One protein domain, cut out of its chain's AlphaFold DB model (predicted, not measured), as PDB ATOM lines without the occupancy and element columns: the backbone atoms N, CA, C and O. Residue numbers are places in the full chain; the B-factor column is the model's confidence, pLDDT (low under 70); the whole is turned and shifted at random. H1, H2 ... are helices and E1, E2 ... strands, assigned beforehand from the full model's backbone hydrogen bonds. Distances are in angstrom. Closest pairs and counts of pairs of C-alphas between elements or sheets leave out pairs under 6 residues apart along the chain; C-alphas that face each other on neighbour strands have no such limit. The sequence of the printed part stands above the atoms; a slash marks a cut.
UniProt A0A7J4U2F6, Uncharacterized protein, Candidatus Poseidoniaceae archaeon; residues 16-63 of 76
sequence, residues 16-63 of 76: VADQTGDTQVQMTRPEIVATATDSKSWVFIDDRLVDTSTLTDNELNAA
ATOM      1  N   VAL A  16     -20.356 -10.108   6.322       94.31
ATOM      2  CA  VAL A  16     -21.201 -10.605   5.238       94.31
ATOM      3  C   VAL A  16     -20.292 -11.213   4.187       94.31
ATOM      4  O   VAL A  16     -19.509 -10.499   3.562       94.31
ATOM      5  N   ALA A  17     -20.378 -12.527   4.022       91.19
ATOM      6  CA  ALA A  17     -19.699 -13.222   2.945       91.19
ATOM      7  C   ALA A  17     -20.515 -13.098   1.656       91.19
ATOM      8  O   ALA A  17     -21.734 -13.288   1.651       91.19
ATOM      9  N   ASP A  18     -19.843 -12.815   0.548       84.06
ATOM     10  CA  ASP A  18     -20.434 -12.835  -0.783       84.06
ATOM     11  C   ASP A  18     -19.480 -13.476  -1.810       84.06
ATOM     12  O   ASP A  18     -18.414 -13.995  -1.479       84.06
ATOM     13  N   GLN A  19     -19.882 -13.501  -3.085       77.62
ATOM     14  CA  GLN A  19     -19.082 -14.115  -4.156       77.62
ATOM     15  C   GLN A  19     -17.782 -13.353  -4.474       77.62
ATOM     16  O   GLN A  19     -16.908 -13.891  -5.154       77.62
ATOM     17  N   THR A  20     -17.672 -12.100  -4.039       81.19
ATOM     18  CA  THR A  20     -16.528 -11.203  -4.243       81.19
ATOM     19  C   THR A  20     -15.581 -11.176  -3.041       81.19
ATOM     20  O   THR A  20     -14.414 -10.814  -3.201       81.19
ATOM     21  N   GLY A  21     -16.048 -11.617  -1.872       82.19
ATOM     22  CA  GLY A  21     -15.273 -11.756  -0.645       82.19
ATOM     23  C   GLY A  21     -16.099 -11.434   0.598       82.19
ATOM     24  O   GLY A  21     -17.317 -11.288   0.546       82.19
ATOM     25  N   ASP A  22     -15.416 -11.312   1.732       89.81
ATOM     26  CA  ASP A  22     -16.044 -10.968   3.005       89.81
ATOM     27  C   ASP A  22     -16.000  -9.452   3.232       89.81
ATOM     28  O   ASP A  22     -14.931  -8.835   3.184       89.81
ATOM     29  N   THR A  23     -17.147  -8.853   3.547       93.56
ATOM     30  CA  THR A  23     -17.259  -7.438   3.932       93.56
ATOM     31  C   THR A  23     -17.736  -7.320   5.374       93.56
ATOM     32  O   THR A  23     -18.634  -8.041   5.790       93.56
ATOM     33  N   GLN A  24     -17.173  -6.394   6.156       95.50
ATOM     34  CA  GLN A  24     -17.673  -6.086   7.499       95.50
ATOM     35  C   GLN A  24     -18.568  -4.848   7.488       95.50
ATOM     36  O   GLN A  24     -18.194  -3.803   6.957       95.50
ATOM     37  N   VAL A  25     -19.735  -4.967   8.115       95.06
ATOM     38  CA  VAL A  25     -20.755  -3.918   8.231       95.06
ATOM     39  C   VAL A  25     -21.227  -3.810   9.679       95.06
ATOM     40  O   VAL A  25     -21.120  -4.764  10.448       95.06
ATOM     41  N   GLN A  26     -21.715  -2.634  10.073       95.69
ATOM     42  CA  GLN A  26     -22.398  -2.451  11.355       95.69
ATOM     43  C   GLN A  26     -23.893  -2.647  11.136       95.69
ATOM     44  O   GLN A  26     -24.461  -1.995  10.262       95.69
ATOM     45  N   MET A  27     -24.511  -3.534  11.911       94.75
ATOM     46  CA  MET A  27     -25.946  -3.808  11.839       94.75
ATOM     47  C   MET A  27     -26.533  -3.955  13.238       94.75
ATOM     48  O   MET A  27     -25.934  -4.561  14.125       94.75
ATOM     49  N   THR A  28     -27.733  -3.434  13.427       95.75
ATOM     50  CA  THR A  28     -28.602  -3.759  14.558       95.75
ATOM     51  C   THR A  28     -29.155  -5.175  14.402       95.75
ATOM     52  O   THR A  28     -29.231  -5.713  13.297       95.75
ATOM     53  N   ARG A  29     -29.605  -5.808  15.493       95.44
ATOM     54  CA  ARG A  29     -30.208  -7.151  15.409       95.44
ATOM     55  C   ARG A  29     -31.342  -7.249  14.365       95.44
ATOM     56  O   ARG A  29     -31.328  -8.217  13.605       95.44
ATOM     57  N   PRO A  30     -32.315  -6.314  14.291       95.44
ATOM     58  CA  PRO A  30     -33.353  -6.361  13.259       95.44
ATOM     59  C   PRO A  30     -32.791  -6.318  11.835       95.44
ATOM     60  O   PRO A  30     -33.278  -7.052  10.979       95.44
ATOM     61  N   GLU A  31     -31.745  -5.522  11.592       95.44
ATOM     62  CA  GLU A  31     -31.072  -5.470  10.290       95.44
ATOM     63  C   GLU A  31     -30.398  -6.803   9.959       95.44
ATOM     64  O   GLU A  31     -30.581  -7.303   8.857       95.44
ATOM     65  N   ILE A  32     -29.718  -7.440  10.920       95.31
ATOM     66  CA  ILE A  32     -29.111  -8.772  10.731       95.31
ATOM     67  C   ILE A  32     -30.168  -9.792  10.300       95.31
ATOM     68  O   ILE A  32     -29.973 -10.525   9.329       95.31
ATOM     69  N   VAL A  33     -31.304  -9.826  11.004       95.25
ATOM     70  CA  VAL A  33     -32.418 -10.740  10.704       95.25
ATOM     71  C   VAL A  33     -33.020 -10.443   9.329       95.25
ATOM     72  O   VAL A  33     -33.282 -11.372   8.558       95.25
ATOM     73  N   ALA A  34     -33.217  -9.165   9.001       94.94
ATOM     74  CA  ALA A  34     -33.748  -8.739   7.712       94.94
ATOM     75  C   ALA A  34     -32.798  -9.105   6.564       94.94
ATOM     76  O   ALA A  34     -33.227  -9.739   5.601       94.94
ATOM     77  N   THR A  35     -31.504  -8.793   6.690       93.31
ATOM     78  CA  THR A  35     -30.477  -9.135   5.698       93.31
ATOM     79  C   THR A  35     -30.371 -10.643   5.510       93.31
ATOM     80  O   THR A  35     -30.356 -11.106   4.370       93.31
ATOM     81  N   ALA A  36     -30.349 -11.428   6.591       92.75
ATOM     82  CA  ALA A  36     -30.320 -12.888   6.506       92.75
ATOM     83  C   ALA A  36     -31.540 -13.448   5.758       92.75
ATOM     84  O   ALA A  36     -31.398 -14.324   4.907       92.75
ATOM     85  N   THR A  37     -32.729 -12.903   6.024       91.69
ATOM     86  CA  THR A  37     -33.978 -13.337   5.382       91.69
ATOM     87  C   THR A  37     -34.019 -12.972   3.897       91.69
ATOM     88  O   THR A  37     -34.344 -13.823   3.069       91.69
ATOM     89  N   ASP A  38     -33.663 -11.732   3.551       91.75
ATOM     90  CA  ASP A  38     -33.699 -11.220   2.174       91.75
ATOM     91  C   ASP A  38     -32.681 -11.932   1.271       91.75
ATOM     92  O   ASP A  38     -33.014 -12.431   0.195       91.75
ATOM     93  N   SER A  39     -31.453 -12.091   1.768       89.31
ATOM     94  CA  SER A  39     -30.369 -12.762   1.042       89.31
ATOM     95  C   SER A  39     -30.409 -14.291   1.132       89.31
ATOM     96  O   SER A  39     -29.597 -14.960   0.494       89.31
ATOM     97  N   LYS A  40     -31.338 -14.862   1.917       90.00
ATOM     98  CA  LYS A  40     -31.377 -16.297   2.266       90.00
ATOM     99  C   LYS A  40     -30.037 -16.793   2.824       90.00
ATOM    100  O   LYS A  40     -29.599 -17.910   2.537       90.00
ATOM    101  N   SER A  41     -29.389 -15.938   3.607       91.94
ATOM    102  CA  SER A  41     -28.122 -16.225   4.266       91.94
ATOM    103  C   SER A  41     -28.342 -16.910   5.608       91.94
ATOM    104  O   SER A  41     -29.352 -16.734   6.287       91.94
ATOM    105  N   TRP A  42     -27.353 -17.692   5.999       94.31
ATOM    106  CA  TRP A  42     -27.239 -18.310   7.304       94.31
ATOM    107  C   TRP A  42     -26.515 -17.382   8.271       94.31
ATOM    108  O   TRP A  42     -25.503 -16.778   7.914       94.31
ATOM    109  N   VAL A  43     -27.013 -17.304   9.504       95.19
ATOM    110  CA  VAL A  43     -26.384 -16.527  10.575       95.19
ATOM    111  C   VAL A  43     -25.501 -17.442  11.407       95.19
ATOM    112  O   VAL A  43     -25.961 -18.456  11.928       95.19
ATOM    113  N   PHE A  44     -24.239 -17.066  11.561       95.81
ATOM    114  CA  PHE A  44     -23.289 -17.727  12.441       95.81
ATOM    115  C   PHE A  44     -22.899 -16.804  13.590       95.81
ATOM    116  O   PHE A  44     -22.542 -15.646  13.364       95.81
ATOM    117  N   ILE A  45     -22.920 -17.351  14.803       96.25
ATOM    118  CA  ILE A  45     -22.407 -16.731  16.027       96.25
ATOM    119  C   ILE A  45     -21.299 -17.637  16.552       96.25
ATOM    120  O   ILE A  45     -21.560 -18.805  16.842       96.25
ATOM    121  N   ASP A  46     -20.063 -17.138  16.611       95.38
ATOM    122  CA  ASP A  46     -18.882 -17.910  17.035       95.38
ATOM    123  C   ASP A  46     -18.764 -19.272  16.323       95.38
ATOM    124  O   ASP A  46     -18.628 -20.327  16.943       95.38
ATOM    125  N   ASP A  47     -18.890 -19.245  14.991       93.44
ATOM    126  CA  ASP A  47     -18.863 -20.420  14.103       93.44
ATOM    127  C   ASP A  47     -20.002 -21.441  14.333       93.44
ATOM    128  O   ASP A  47     -19.975 -22.553  13.796       93.44
ATOM    129  N   ARG A  48     -21.059 -21.065  15.064       93.62
ATOM    130  CA  ARG A  48     -22.276 -21.872  15.244       93.62
ATOM    131  C   ARG A  48     -23.432 -21.285  14.449       93.62
ATOM    132  O   ARG A  48     -23.752 -20.112  14.604       93.62
ATOM    133  N   LEU A  49     -24.088 -22.120  13.643       94.31
ATOM    134  CA  LEU A  49     -25.330 -21.753  12.967       94.31
ATOM    135  C   LEU A  49     -26.418 -21.476  14.012       94.31
ATOM    136  O   LEU A  49     -26.697 -22.337  14.852       94.31
ATOM    137  N   VAL A  50     -27.031 -20.298  13.936       94.06
ATOM    138  CA  VAL A  50     -28.147 -19.892  14.795       94.06
ATOM    139  C   VAL A  50     -29.386 -19.600  13.962       94.06
ATOM    140  O   VAL A  50     -29.300 -19.179  12.807       94.06
ATOM    141  N   ASP A  51     -30.549 -19.822  14.562       93.19
ATOM    142  CA  ASP A  51     -31.820 -19.465  13.952       93.19
ATOM    143  C   ASP A  51     -32.124 -17.979  14.201       93.19
ATOM    144  O   ASP A  51     -31.984 -17.473  15.318       93.19
ATOM    145  N   THR A  52     -32.543 -17.260  13.159       91.50
ATOM    146  CA  THR A  52     -32.840 -15.822  13.253       91.50
ATOM    147  C   THR A  52     -34.039 -15.521  14.146       91.50
ATOM    148  O   THR A  52     -34.103 -14.430  14.710       91.50
ATOM    149  N   SER A  53     -34.972 -16.466  14.316       91.56
ATOM    150  CA  SER A  53     -36.139 -16.303  15.191       91.56
ATOM    151  C   SER A  53     -35.792 -16.409  16.676       91.56
ATOM    152  O   SER A  53     -36.536 -15.893  17.511       91.56
ATOM    153  N   THR A  54     -34.658 -17.035  17.009       93.00
ATOM    154  CA  THR A  54     -34.179 -17.180  18.391       93.00
ATOM    155  C   THR A  54     -33.034 -16.232  18.733       93.00
ATOM    156  O   THR A  54     -32.621 -16.205  19.886       93.00
ATOM    157  N   LEU A  55     -32.524 -15.468  17.763       92.94
ATOM    158  CA  LEU A  55     -31.383 -14.577  17.946       92.94
ATOM    159  C   LEU A  55     -31.691 -13.474  18.968       92.94
ATOM    160  O   LEU A  55     -32.619 -12.679  18.796       92.94
ATOM    161  N   THR A  56     -30.874 -13.380  20.014       94.44
ATOM    162  CA  THR A  56     -31.015 -12.359  21.060       94.44
ATOM    163  C   THR A  56     -29.882 -11.332  21.037       94.44
ATOM    164  O   THR A  56     -28.780 -11.597  20.564       94.44
ATOM    165  N   ASP A  57     -30.130 -10.146  21.603       92.69
ATOM    166  CA  ASP A  57     -29.069  -9.142  21.784       92.69
ATOM    167  C   ASP A  57     -27.976  -9.643  22.732       92.69
ATOM    168  O   ASP A  57     -26.814  -9.293  22.578       92.69
ATOM    169  N   ASN A  58     -28.323 -10.483  23.710       93.81
ATOM    170  CA  ASN A  58     -27.349 -11.028  24.651       93.81
ATOM    171  C   ASN A  58     -26.331 -11.944  23.954       93.81
ATOM    172  O   ASN A  58     -25.140 -11.862  24.237       93.81
ATOM    173  N   GLU A  59     -26.785 -12.774  23.012       93.50
ATOM    174  CA  GLU A  59     -25.896 -13.607  22.195       93.50
ATOM    175  C   GLU A  59     -24.995 -12.758  21.301       93.50
ATOM    176  O   GLU A  59     -23.795 -12.998  21.254       93.50
ATOM    177  N   LEU A  60     -25.546 -11.728  20.651       94.75
ATOM    178  CA  LEU A  60     -24.774 -10.826  19.793       94.75
ATOM    179  C   LEU A  60     -23.737 -10.005  20.572       94.75
ATOM    180  O   LEU A  60     -22.630  -9.803  20.085       94.75
ATOM    181  N   ASN A  61     -24.065  -9.563  21.788       94.00
ATOM    182  CA  ASN A  61     -23.126  -8.843  22.655       94.00
ATOM    183  C   ASN A  61     -22.011  -9.745  23.202       94.00
ATOM    184  O   ASN A  61     -20.907  -9.266  23.454       94.00
ATOM    185  N   ALA A  62     -22.301 -11.028  23.426       95.00
ATOM    186  CA  ALA A  62     -21.323 -11.999  23.909       95.00
ATOM    187  C   ALA A  62     -20.479 -12.621  22.783       95.00
ATOM    188  O   ALA A  62     -19.447 -13.227  23.075       95.00
ATOM    189  N   ALA A  63     -20.914 -12.480  21.529       95.06
ATOM    190  CA  ALA A  63     -20.254 -13.047  20.364       95.06
ATOM    191  C   ALA A  63     -18.865 -12.436  20.152       95.06
ATOM    192  O   ALA A  63     -18.698 -11.215  20.121       95.06
TER     193      ALA A  63
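This is residues 16 to 63 of the 76 residues of an uncharacterized protein of Candidatus Poseidoniaceae archaeon (UniProt A0A7J4U2F6). A small elongated domain: the long strand E1, the helix H1 and the strand E2 of a hairpin E2-E3 make a loose triangle, with the short helix H2 across one end and the turn of residues 18 to 21 at the other end. E3 folds back beside the last part of E2, and residues 16 to 17 fold back beside the beginning of E1. The printed part has 48 residues, with two named helices and three named strands in the order E1, H1, E2, E3, H2; the two-stranded sheet E2 - E3 is antiparallel, and the class is mixed, helices and strands. The whole is compact, with a radius of gyration of the C-alphas of 10.6 A, and its C-alphas span 31 by 19 by 19 A.

E2, residues 41 to 45, and E3, residues 48 to 50, form a hairpin, antiparallel with 121 degrees between their directions. N 45 and O 48 are within hydrogen-bond range at 2.9 A, as are N 50 and O 43 at 2.9 A. The closest C-alphas of H1, residues 29 to 39, and E2 are those of Ala 36 and Trp 42, 6.3 A apart. H1 and E3 are apart. E1, residues 22 to 28, and H1 meet only through their link. E1 pairs with no named strand, but its residues 22 to 23 form a short antiparallel pairing with residues 16 to 17. E1 and E2 are apart. H2, residues 57 to 62, is close to H1 but not clearly touching it: their closest C-alphas, those of Arg 29 and Asp 57, are 6.8 A apart. The lines of H1 and H2 are about perpendicular, at 85 degrees. The closest C-alphas of E2 and H2 are those of Ile 45 and Leu 60, 7.4 A apart. E1 and H2 are apart. In H1 and H2 every O i to N i+4 pair is within hydrogen-bond range.

E2 runs from Ser 41 to Ile 45, 13.1 A from first to last C-alpha, and E3 from Arg 48 to Val 50. H1 runs from Arg 29 to Ser 39, 15.4 A, with C-alpha 39 at (-30.369, -12.762, 1.042). E1 runs from Asp 22 to Thr 28, 18.5 A, beginning with C-alpha 22 at (-16.044, -10.968, 3.005). H2 runs from Asp 57 to Ala 62, ending with C-alpha 62 at (-21.323, -11.999, 23.909).

The two C-alphas farthest apart are those of Thr 20 and Asn 58, 30.9 A. The printed part, residues 16 to 63, has no cut. The links E1 to H1, H1 to E2 and E2 to E3 are tight, and the link E3 to H2, with 6 residues between them, is short. The mean pLDDT of the printed part is 92.7, and no printed residue is under 70.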